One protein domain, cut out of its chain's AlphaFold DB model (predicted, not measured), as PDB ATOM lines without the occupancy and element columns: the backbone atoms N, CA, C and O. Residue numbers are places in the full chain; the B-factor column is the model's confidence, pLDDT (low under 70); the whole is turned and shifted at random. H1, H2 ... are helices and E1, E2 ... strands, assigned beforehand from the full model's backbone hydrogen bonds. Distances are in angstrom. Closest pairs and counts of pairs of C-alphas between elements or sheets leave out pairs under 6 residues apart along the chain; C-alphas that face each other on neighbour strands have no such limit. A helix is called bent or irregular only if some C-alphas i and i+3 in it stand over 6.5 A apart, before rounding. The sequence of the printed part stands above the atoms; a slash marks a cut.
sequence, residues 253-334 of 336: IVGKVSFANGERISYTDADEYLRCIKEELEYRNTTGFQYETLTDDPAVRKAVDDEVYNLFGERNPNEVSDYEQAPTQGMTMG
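What this domain is: This is residues 253 to 334 of the 336 residues of the protein "LPD28 domain-containing protein" of Clostridiaceae bacterium (UniProt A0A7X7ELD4). One small sheet of four short strands has two helices, H1 and H2, side by side over one face, while no named helix covers its other face. The tiny helix H3 packs on the first turns of H2, away from the sheet, and E4 lies along one edge of the sheet, only loosely joined to it. The printed part has 82 residues, with three named helices and four named strands in the order E1, E2, H1, E3, H2, H3, E4; the class is mixed, helices and strands. The sheet runs E2, E1, E3, E4, all antiparallel. The whole is compact, with a radius of gyration of the C-alphas of 12.3 A and spans of 37 by 29 by 21 A.

How they stand to each other: Start at E1, residues 255 to 258, and E2, residues 264 to 267, an antiparallel hairpin with N 257 and O 265 2.9 A apart, within hydrogen-bond range. H1, residues 270 to 287, is on the sheet at a height of 8.6 A, over E1 and E3, residues 290 to 293. E2, H1 and E3 form a split strand-helix-strand unit, two strands running the same way with E1 between them, and its crossover is right-handed. Beside E1, the antiparallel E3 has its N 292 2.8 A from O 256. Next comes H2, residues 298 to 311, on the same face as H1; the two touch, closest at the C-alphas of Lys 278 and Glu 307, 6.2 A, at a shallow tilt of 27 degrees, the same way. H3, residues 320 to 323, touches residues 298 to 302 of H2, closest at the C-alphas of Pro 298 and Tyr 323, 5.0 A. E4, residues 331 to 333, is antiparallel to E3, where C-alphas 292 and 332 face each other at 5.3 A, but no N and O pair between them is within hydrogen-bond range. Every O i to N i+4 pair is within range in H2, against 10 of 14 in H1; H3 is too short for such a pair.

Where its parts are: Find C-alpha 255 at (29.848, 33.122, -32.049), where E1 begins; it runs 10.6 A, E2 10.2 A and E3 10.4 A. H1 spans 21.8 A, has a kink of 60 degrees near residue 281 and is irregular, with C-alphas 282 and 285 7.9 A apart. H2 spans 20.1 A from C-alpha 298 at (26.919, 31.491, -19.298). H3 spans 5.5 A, and E4 runs 6.5 A to C-alpha 333 at (18.967, 39.072, -33.448).

The domain as a whole: The two C-alphas farthest apart, those of Asn 261 and Ser 321, are 36.9 A apart. The printed part has no cut and no long link. Read E4 with care: residues 325 to 334 have pLDDT under 70.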
ATOM      1  N   ILE A 253      33.393  27.268 -31.842       89.69
ATOM      2  CA  ILE A 253      33.049  28.630 -32.248       89.69
ATOM      3  C   ILE A 253      32.224  29.258 -31.122       89.69
ATOM      4  O   ILE A 253      31.167  28.746 -30.761       89.69
ATOM      5  N   VAL A 254      32.686  30.393 -30.603       93.19
ATOM      6  CA  VAL A 254      31.995  31.169 -29.570       93.19
ATOM      7  C   VAL A 254      30.784  31.893 -30.150       93.19
ATOM      8  O   VAL A 254      29.708  31.902 -29.548       93.19
ATOM      9  N   GLY A 255      30.935  32.468 -31.340       92.00
ATOM     10  CA  GLY A 255      29.848  33.122 -32.049       92.00
ATOM     11  C   GLY A 255      30.234  33.566 -33.454       92.00
ATOM     12  O   GLY A 255      31.399  33.537 -33.854       92.00
ATOM     13  N   LYS A 256      29.230  33.948 -34.232       94.56
ATOM     14  CA  LYS A 256      29.364  34.423 -35.609       94.56
ATOM     15  C   LYS A 256      28.767  35.810 -35.731       94.56
ATOM     16  O   LYS A 256      27.806  36.127 -35.035       94.56
ATOM     17  N   VAL A 257      29.305  36.609 -36.642       92.81
ATOM     18  CA  VAL A 257      28.730  37.898 -37.034       92.81
ATOM     19  C   VAL A 257      28.631  37.995 -38.549       92.81
ATOM     20  O   VAL A 257      29.395  37.357 -39.281       92.81
ATOM     21  N   SER A 258      27.686  38.793 -39.030       90.75
ATOM     22  CA  SER A 258      27.518  39.075 -40.452       90.75
ATOM     23  C   SER A 258      27.024  40.490 -40.712       90.75
ATOM     24  O   SER A 258      26.347  41.074 -39.869       90.75
ATOM     25  N   PHE A 259      27.323  41.007 -41.901       89.69
ATOM     26  CA  PHE A 259      27.020  42.378 -42.312       89.69
ATOM     27  C   PHE A 259      26.238  42.413 -43.634       89.69
ATOM     28  O   PHE A 259      26.275  41.467 -44.427       89.69
ATOM     29  N   ALA A 260      25.573  43.536 -43.932       88.50
ATOM     30  CA  ALA A 260      24.797  43.697 -45.170       88.50
ATOM     31  C   ALA A 260      25.649  43.646 -46.452       88.50
ATOM     32  O   ALA A 260      25.127  43.363 -47.529       88.50
ATOM     33  N   ASN A 261      26.957  43.901 -46.353       85.94
ATOM     34  CA  ASN A 261      27.900  43.785 -47.471       85.94
ATOM     35  C   ASN A 261      28.221  42.317 -47.848       85.94
ATOM     36  O   ASN A 261      28.902  42.088 -48.847       85.94
ATOM     37  N   GLY A 262      27.732  41.336 -47.077       82.88
ATOM     38  CA  GLY A 262      27.959  39.903 -47.279       82.88
ATOM     39  C   GLY A 262      29.127  39.313 -46.482       82.88
ATOM     40  O   GLY A 262      29.333  38.101 -46.535       82.88
ATOM     41  N   GLU A 263      29.874  40.129 -45.737       86.06
ATOM     42  CA  GLU A 263      30.955  39.680 -44.860       86.06
ATOM     43  C   GLU A 263      30.416  38.834 -43.699       86.06
ATOM     44  O   GLU A 263      29.362  39.131 -43.127       86.06
ATOM     45  N   ARG A 264      31.132  37.750 -43.376       90.44
ATOM     46  CA  ARG A 264      30.817  36.819 -42.284       90.44
ATOM     47  C   ARG A 264      32.095  36.437 -41.552       90.44
ATOM     48  O   ARG A 264      33.043  35.989 -42.193       90.44
ATOM     49  N   ILE A 265      32.090  36.557 -40.229       88.75
ATOM     50  CA  ILE A 265      33.244  36.259 -39.371       88.75
ATOM     51  C   ILE A 265      32.798  35.276 -38.286       88.75
ATOM     52  O   ILE A 265      31.696  35.391 -37.751       88.75
ATOM     53  N   SER A 266      33.629  34.273 -37.996       91.50
ATOM     54  CA  SER A 266      33.437  33.334 -36.882       91.50
ATOM     55  C   SER A 266      34.533  33.569 -35.852       91.50
ATOM     56  O   SER A 266      35.698  33.669 -36.227       91.50
ATOM     57  N   TYR A 267      34.159  33.643 -34.579       90.69
ATOM     58  CA  TYR A 267      35.073  33.875 -33.467       90.69
ATOM     59  C   TYR A 267      35.203  32.616 -32.618       90.69
ATOM     60  O   TYR A 267      34.197  32.006 -32.260       90.69
ATOM     61  N   THR A 268      36.434  32.248 -32.280       90.56
ATOM     62  CA  THR A 268      36.766  31.206 -31.293       90.56
ATOM     63  C   THR A 268      37.228  31.801 -29.960       90.56
ATOM     64  O   THR A 268      37.198  31.117 -28.943       90.56
ATOM     65  N   ASP A 269      37.604  33.083 -29.949       92.12
ATOM     66  CA  ASP A 269      37.933  33.850 -28.749       92.12
ATOM     67  C   ASP A 269      36.719  34.673 -28.290       92.12
ATOM     68  O   ASP A 269      36.093  35.393 -29.078       92.12
ATOM     69  N   ALA A 270      36.365  34.541 -27.012       94.12
ATOM     70  CA  ALA A 270      35.186  35.188 -26.455       94.12
ATOM     71  C   ALA A 270      35.344  36.701 -26.280       94.12
ATOM     72  O   ALA A 270      34.382  37.437 -26.507       94.12
ATOM     73  N   ASP A 271      36.535  37.179 -25.931       93.88
ATOM     74  CA  ASP A 271      36.784  38.605 -25.738       93.88
ATOM     75  C   ASP A 271      36.754  39.340 -27.083       93.88
ATOM     76  O   ASP A 271      36.191  40.433 -27.188       93.88
ATOM     77  N   GLU A 272      37.293  38.731 -28.143       95.00
ATOM     78  CA  GLU A 272      37.219  39.293 -29.495       95.00
ATOM     79  C   GLU A 272      35.789  39.340 -30.032       95.00
ATOM     80  O   GLU A 272      35.389  40.346 -30.629       95.00
ATOM     81  N   TYR A 273      35.011  38.285 -29.783       95.69
ATOM     82  CA  TYR A 273      33.600  38.228 -30.147       95.69
ATOM     83  C   TYR A 273      32.783  39.321 -29.446       95.69
ATOM     84  O   TYR A 273      32.063  40.079 -30.102       95.69
ATOM     85  N   LEU A 274      32.927  39.444 -28.122       95.62
ATOM     86  CA  LEU A 274      32.224  40.447 -27.317       95.62
ATOM     87  C   LEU A 274      32.625  41.871 -27.708       95.62
ATOM     88  O   LEU A 274      31.766  42.748 -27.809       95.62
ATOM     89  N   ARG A 275      33.913  42.102 -27.987       94.62
ATOM     90  CA  ARG A 275      34.404  43.387 -28.496       94.62
ATOM     91  C   ARG A 275      33.748  43.747 -29.829       94.62
ATOM     92  O   ARG A 275      33.267  44.868 -29.963       94.62
ATOM     93  N   CYS A 276      33.667  42.806 -30.772       92.69
ATOM     94  CA  CYS A 276      33.003  43.036 -32.058       92.69
ATOM     95  C   CYS A 276      31.520  43.385 -31.882       92.69
ATOM     96  O   CYS A 276      31.058  44.365 -32.462       92.69
ATOM     97  N   ILE A 277      30.787  42.640 -31.046       93.75
ATOM     98  CA  ILE A 277      29.382  42.955 -30.748       93.75
ATOM     99  C   ILE A 277      29.266  44.372 -30.207       93.75
ATOM    100  O   ILE A 277      28.495  45.163 -30.740       93.75
ATOM    101  N   LYS A 278      30.050  44.719 -29.192       92.00
ATOM    102  CA  LYS A 278      29.998  46.042 -28.575       92.00
ATOM    103  C   LYS A 278      30.249  47.180 -29.568       92.00
ATOM    104  O   LYS A 278      29.569  48.200 -29.511       92.00
ATOM    105  N   GLU A 279      31.224  47.015 -30.455       92.31
ATOM    106  CA  GLU A 279      31.613  48.044 -31.423       92.31
ATOM    107  C   GLU A 279      30.587  48.200 -32.555       92.31
ATOM    108  O   GLU A 279      30.302  49.321 -32.971       92.31
ATOM    109  N   GLU A 280      29.990  47.104 -33.030       92.25
ATOM    110  CA  GLU A 280      29.131  47.103 -34.223       92.25
ATOM    111  C   GLU A 280      27.629  47.221 -33.916       92.25
ATOM    112  O   GLU A 280      26.848  47.698 -34.749       92.25
ATOM    113  N   LEU A 281      27.189  46.819 -32.718       91.31
ATOM    114  CA  LEU A 281      25.769  46.739 -32.357       91.31
ATOM    115  C   LEU A 281      25.066  48.110 -32.362       91.31
ATOM    116  O   LEU A 281      23.887  48.207 -32.737       91.31
ATOM    117  N   GLU A 282      25.785  49.182 -32.018       88.62
ATOM    118  CA  GLU A 282      25.287  50.563 -32.111       88.62
ATOM    119  C   GLU A 282      25.018  50.985 -33.567       88.62
ATOM    120  O   GLU A 282      24.044  51.689 -33.847       88.62
ATOM    121  N   TYR A 283      25.819  50.490 -34.515       88.38
ATOM    122  CA  TYR A 283      25.747  50.839 -35.937       88.38
ATOM    123  C   TYR A 283      24.925  49.856 -36.777       88.38
ATOM    124  O   TYR A 283      24.794  50.053 -37.991       88.38
ATOM    125  N   ARG A 284      24.302  48.844 -36.157       87.50
ATOM    126  CA  ARG A 284      23.582  47.751 -36.841       87.50
ATOM    127  C   ARG A 284      22.576  48.198 -37.902       87.50
ATOM    128  O   ARG A 284      22.436  47.543 -38.927       87.50
ATOM    129  N   ASN A 285      21.907  49.335 -37.701       86.25
ATOM    130  CA  ASN A 285      20.927  49.863 -38.660       86.25
ATOM    131  C   ASN A 285      21.580  50.358 -39.962       86.25
ATOM    132  O   ASN A 285      20.926  50.404 -41.000       86.25
ATOM    133  N   THR A 286      22.853  50.752 -39.902       87.69
ATOM    134  CA  THR A 286      23.631  51.228 -41.053       87.69
ATOM    135  C   THR A 286      24.495  50.138 -41.675       87.69
ATOM    136  O   THR A 286      24.633  50.104 -42.894       87.69
ATOM    137  N   THR A 287      25.048  49.233 -40.865       87.31
ATOM    138  CA  THR A 287      25.948  48.160 -41.321       87.31
ATOM    139  C   THR A 287      25.206  46.864 -41.658       87.31
ATOM    140  O   THR A 287      25.751  45.988 -42.331       87.31
ATOM    141  N   GLY A 288      23.952  46.731 -41.211       87.94
ATOM    142  CA  GLY A 288      23.199  45.479 -41.257       87.94
ATOM    143  C   GLY A 288      23.798  44.397 -40.363       87.94
ATOM    144  O   GLY A 288      23.668  43.220 -40.686       87.94
ATOM    145  N   PHE A 289      24.497  44.796 -39.295       91.75
ATOM    146  CA  PHE A 289      25.144  43.884 -38.358       91.75
ATOM    147  C   PHE A 289      24.141  42.909 -37.733       91.75
ATOM    148  O   PHE A 289      23.101  43.309 -37.202       91.75
ATOM    149  N   GLN A 290      24.491  41.630 -37.780       91.12
ATOM    150  CA  GLN A 290      23.799  40.518 -37.138       91.12
ATOM    151  C   GLN A 290      24.828  39.646 -36.432       91.12
ATOM    152  O   GLN A 290      25.966  39.536 -36.891       91.12
ATOM    153  N   TYR A 291      24.420  38.987 -35.352       93.19
ATOM    154  CA  TYR A 291      25.266  38.044 -34.634       93.19
ATOM    155  C   TYR A 291      24.480  36.801 -34.205       93.19
ATOM    156  O   TYR A 291      23.256  36.828 -34.062       93.19
ATOM    157  N   GLU A 292      25.213  35.713 -34.004       94.31
ATOM    158  CA  GLU A 292      24.733  34.432 -33.494       94.31
ATOM    159  C   GLU A 292      25.719  33.941 -32.431       94.31
ATOM    160  O   GLU A 292      26.891  33.710 -32.734       94.31
ATOM    161  N   THR A 293      25.274  33.808 -31.181       93.81
ATOM    162  CA  THR A 293      26.100  33.267 -30.089       93.81
ATOM    163  C   THR A 293      25.938  31.752 -30.027       93.81
ATOM    164  O   THR A 293      24.814  31.254 -29.977       93.81
ATOM    165  N   LEU A 294      27.058  31.028 -30.052       91.94
ATOM    166  CA  LEU A 294      27.113  29.568 -30.187       91.94
ATOM    167  C   LEU A 294      27.722  28.857 -28.968       91.94
ATOM    168  O   LEU A 294      27.530  27.654 -28.825       91.94
ATOM    169  N   THR A 295      28.434  29.577 -28.097       89.12
ATOM    170  CA  THR A 295      28.975  29.016 -26.851       89.12
ATOM    171  C   THR A 295      27.891  28.753 -25.803       89.12
ATOM    172  O   THR A 295      26.955  29.540 -25.650       89.12
ATOM    173  N   ASP A 296      28.077  27.691 -25.016       87.50
ATOM    174  CA  ASP A 296      27.282  27.402 -23.817       87.50
ATOM    175  C   ASP A 296      27.801  28.141 -22.567       87.50
ATOM    176  O   ASP A 296      27.173  28.085 -21.505       87.50
ATOM    177  N   ASP A 297      28.916  28.873 -22.670       91.44
ATOM    178  CA  ASP A 297      29.468  29.647 -21.557       91.44
ATOM    179  C   ASP A 297      28.439  30.696 -21.071       91.44
ATOM    180  O   ASP A 297      28.060  31.604 -21.825       91.44
ATOM    181  N   PRO A 298      27.934  30.584 -19.825       90.88
ATOM    182  CA  PRO A 298      26.919  31.491 -19.298       90.88
ATOM    183  C   PRO A 298      27.440  32.923 -19.129       90.88
ATOM    184  O   PRO A 298      26.663  33.868 -19.272       90.88
ATOM    185  N   ALA A 299      28.738  33.115 -18.872       94.62
ATOM    186  CA  ALA A 299      29.327  34.440 -18.734       94.62
ATOM    187  C   ALA A 299      29.356  35.171 -20.081       94.62
ATOM    188  O   ALA A 299      28.991  36.344 -20.146       94.62
ATOM    189  N   VAL A 300      29.714  34.468 -21.159       93.88
ATOM    190  CA  VAL A 300      29.723  35.040 -22.515       93.88
ATOM    191  C   VAL A 300      28.305  35.359 -22.977       93.88
ATOM    192  O   VAL A 300      28.052  36.469 -23.437       93.88
ATOM    193  N   ARG A 301      27.356  34.431 -22.806       93.94
ATOM    194  CA  ARG A 301      25.949  34.656 -23.184       93.94
ATOM    195  C   ARG A 301      25.338  35.839 -22.439       93.94
ATOM    196  O   ARG A 301      24.702  36.689 -23.060       93.94
ATOM    197  N   LYS A 302      25.587  35.946 -21.133       94.25
ATOM    198  CA  LYS A 302      25.155  37.108 -20.357       94.25
ATOM    199  C   LYS A 302      25.808  38.397 -20.857       94.25
ATOM    200  O   LYS A 302      25.118  39.404 -20.966       94.25
ATOM    201  N   ALA A 303      27.110  38.389 -21.137       95.81
ATOM    202  CA  ALA A 303      27.813  39.579 -21.610       95.81
ATOM    203  C   ALA A 303      27.264  40.073 -22.960       95.81
ATOM    204  O   ALA A 303      27.111  41.277 -23.146       95.81
ATOM    205  N   VAL A 304      26.894  39.162 -23.867       95.50
ATOM    206  CA  VAL A 304      26.185  39.512 -25.108       95.50
ATOM    207  C   VAL A 304      24.853  40.198 -24.803       95.50
ATOM    208  O   VAL A 304      24.595  41.280 -25.326       95.50
ATOM    209  N   ASP A 305      24.027  39.612 -23.933       94.00
ATOM    210  CA  ASP A 305      22.749  40.215 -23.538       94.00
ATOM    211  C   ASP A 305      22.942  41.577 -22.864       94.00
ATOM    212  O   ASP A 305      22.191  42.509 -23.145       94.00
ATOM    213  N   ASP A 306      23.956  41.732 -22.011       94.62
ATOM    214  CA  ASP A 306      24.275  43.008 -21.372       94.62
ATOM    215  C   ASP A 306      24.504  44.108 -22.423       94.62
ATOM    216  O   ASP A 306      23.955  45.201 -22.277       94.62
ATOM    217  N   GLU A 307      25.232  43.826 -23.510       93.75
ATOM    218  CA  GLU A 307      25.423  44.787 -24.608       93.75
ATOM    219  C   GLU A 307      24.107  45.095 -25.353       93.75
ATOM    220  O   GLU A 307      23.853  46.246 -25.722       93.75
ATOM    221  N   VAL A 308      23.208  44.116 -25.501       92.00
ATOM    222  CA  VAL A 308      21.869  44.331 -26.085       92.00
ATOM    223  C   VAL A 308      20.983  45.194 -25.191       92.00
ATOM    224  O   VAL A 308      20.323  46.099 -25.692       92.00
ATOM    225  N   TYR A 309      20.955  44.960 -23.881       91.75
ATOM    226  CA  TYR A 309      20.188  45.796 -22.951       91.75
ATOM    227  C   TYR A 309      20.753  47.221 -22.891       91.75
ATOM    228  O   TYR A 309      19.988  48.189 -22.964       91.75
ATOM    229  N   ASN A 310      22.083  47.362 -22.853       91.31
ATOM    230  CA  ASN A 310      22.762  48.661 -22.852       91.31
ATOM    231  C   ASN A 310      22.384  49.506 -24.073       91.31
ATOM    232  O   ASN A 310      22.155  50.709 -23.943       91.31
ATOM    233  N   LEU A 311      22.246  48.878 -25.242       89.56
ATOM    234  CA  LEU A 311      21.808  49.534 -26.473       89.56
ATOM    235  C   LEU A 311      20.421  50.192 -26.351       89.56
ATOM    236  O   LEU A 311      20.162  51.210 -26.996       89.56
ATOM    237  N   PHE A 312      19.527  49.633 -25.533       89.62
ATOM    238  CA  PHE A 312      18.204  50.202 -25.250       89.62
ATOM    239  C   PHE A 312      18.178  51.075 -23.985       89.62
ATOM    240  O   PHE A 312      17.122  51.579 -23.606       89.62
ATOM    241  N   GLY A 313      19.332  51.303 -23.349       90.00
ATOM    242  CA  GLY A 313      19.439  52.052 -22.096       90.00
ATOM    243  C   GLY A 313      18.847  51.311 -20.895       90.00
ATOM    244  O   GLY A 313      18.512  51.935 -19.886       90.00
ATOM    245  N   GLU A 314      18.696  49.995 -21.004       92.38
ATOM    246  CA  GLU A 314      18.151  49.125 -19.970       92.38
ATOM    247  C   GLU A 314      19.271  48.340 -19.279       92.38
ATOM    248  O   GLU A 314      20.379  48.198 -19.791       92.38
ATOM    249  N   ARG A 315      18.984  47.822 -18.083       91.31
ATOM    250  CA  ARG A 315      19.882  46.905 -17.377       91.31
ATOM    251  C   ARG A 315      19.359  45.488 -17.558       91.31
ATOM    252  O   ARG A 315      18.197  45.249 -17.245       91.31
ATOM    253  N   ASN A 316      20.230  44.565 -17.967       92.25
ATOM    254  CA  ASN A 316      19.892  43.146 -18.033       92.25
ATOM    255  C   ASN A 316      19.395  42.648 -16.656       92.25
ATOM    256  O   ASN A 316      20.140  42.768 -15.672       92.25
ATOM    257  N   PRO A 317      18.148  42.147 -16.552       91.50
ATOM    258  CA  PRO A 317      17.572  41.688 -15.293       91.50
ATOM    259  C   PRO A 317      18.060  40.295 -14.873       91.50
ATOM    260  O   PRO A 317      17.847  39.928 -13.720       91.50
ATOM    261  N   ASN A 318      18.689  39.539 -15.779       90.00
ATOM    262  CA  ASN A 318      19.129  38.170 -15.531       90.00
ATOM    263  C   ASN A 318      20.522  38.137 -14.886       90.00
ATOM    264  O   ASN A 318      21.431  38.887 -15.266       90.00
ATOM    265  N   GLU A 319      20.718  37.236 -13.932       89.88
ATOM    266  CA  GLU A 319      22.022  36.909 -13.356       89.88
ATOM    267  C   GLU A 319      22.698  35.777 -14.148       89.88
ATOM    268  O   GLU A 319      22.061  35.082 -14.931       89.88
ATOM    269  N   VAL A 320      24.009  35.566 -13.959       87.94
ATOM    270  CA  VAL A 320      24.766  34.526 -14.700       87.94
ATOM    271  C   VAL A 320      24.144  33.133 -14.522       87.94
ATOM    272  O   VAL A 320      24.070  32.370 -15.480       87.94
ATOM    273  N   SER A 321      23.624  32.831 -13.328       86.88
ATOM    274  CA  SER A 321      22.957  31.560 -13.017       86.88
ATOM    275  C   SER A 321      21.719  31.284 -13.870       86.88
ATOM    276  O   SER A 321      21.378  30.124 -14.093       86.88
ATOM    277  N   ASP A 322      21.049  32.322 -14.375       86.62
ATOM    278  CA  ASP A 322      19.867  32.152 -15.224       86.62
ATOM    279  C   ASP A 322      20.249  31.600 -16.605       86.62
ATOM    280  O   ASP A 322      19.471  30.889 -17.245       86.62
ATOM    281  N   TYR A 323      21.486  31.852 -17.041       83.69
ATOM    282  CA  TYR A 323      22.029  31.327 -18.291       83.69
ATOM    283  C   TYR A 323      22.481  29.867 -18.145       83.69
ATOM    284  O   TYR A 323      22.467  29.122 -19.123       83.69
ATOM    285  N   GLU A 324      22.809  29.396 -16.940       79.69
ATOM    286  CA  GLU A 324      23.242  28.009 -16.693       79.69
ATOM    287  C   GLU A 324      22.147  26.961 -16.976       79.69
ATOM    288  O   GLU A 324      22.465  25.802 -17.237       79.69
ATOM    289  N   GLN A 325      20.863  27.345 -16.944       64.25
ATOM    290  CA  GLN A 325      19.720  26.416 -17.005       64.25
ATOM    291  C   GLN A 325      18.923  26.451 -18.324       64.25
ATOM    292  O   GLN A 325      18.000  25.653 -18.502       64.25
ATOM    293  N   ALA A 326      19.245  27.357 -19.250       56.88
ATOM    294  CA  ALA A 326      18.487  27.538 -20.490       56.88
ATOM    295  C   ALA A 326      19.005  26.623 -21.628       56.88
ATOM    296  O   ALA A 326      20.177  26.737 -21.992       56.88
ATOM    297  N   PRO A 327      18.169  25.739 -22.222       47.00
ATOM    298  CA  PRO A 327      18.560  24.929 -23.375       47.00
ATOM    299  C   PRO A 327      18.679  25.759 -24.664       47.00
ATOM    300  O   PRO A 327      18.012  26.778 -24.846       47.00
ATOM    301  N   THR A 328      19.520  25.264 -25.573       52.94
ATOM    302  CA  THR A 328      19.950  25.851 -26.848       52.94
ATOM    303  C   THR A 328      18.784  26.206 -27.782       52.94
ATOM    304  O   THR A 328      18.216  25.358 -28.470       52.94
ATOM    305  N   GLN A 329      18.473  27.494 -27.886       46.53
ATOM    306  CA  GLN A 329      18.042  28.096 -29.144       46.53
ATOM    307  C   GLN A 329      19.027  29.222 -29.421       46.53
ATOM    308  O   GLN A 329      19.133  30.138 -28.611       46.53
ATOM    309  N   GLY A 330      19.786  29.109 -30.516       48.56
ATOM    310  CA  GLY A 330      20.738  30.138 -30.927       48.56
ATOM    311  C   GLY A 330      20.071  31.507 -30.845       48.56
ATOM    312  O   GLY A 330      19.022  31.728 -31.452       48.56
ATOM    313  N   MET A 331      20.630  32.399 -30.028       52.47
ATOM    314  CA  MET A 331      20.133  33.764 -29.932       52.47
ATOM    315  C   MET A 331      20.453  34.450 -31.256       52.47
ATOM    316  O   MET A 331      21.598  34.795 -31.534       52.47
ATOM    317  N   THR A 332      19.440  34.578 -32.107       50.56
ATOM    318  CA  THR A 332      19.529  35.300 -33.375       50.56
ATOM    319  C   THR A 332      18.799  36.627 -33.230       50.56
ATOM    320  O   THR A 332      17.574  36.663 -33.117       50.56
ATOM    321  N   MET A 333      19.537  37.734 -33.274       48.84
ATOM    322  CA  MET A 333      18.967  39.072 -33.448       48.84
ATOM    323  C   MET A 333      19.088  39.462 -34.924       48.84
ATOM    324  O   MET A 333      20.193  39.677 -35.417       48.84
ATOM    325  N   GLY A 334      17.957  39.533 -35.646       44.12
ATOM    326  CA  GLY A 334      17.957  39.957 -37.058       44.12
ATOM    327  C   GLY A 334      16.865  39.409 -37.986       44.12
ATOM    328  O   GLY A 334      17.026  39.506 -39.199       44.12
TER     329      GLY A 334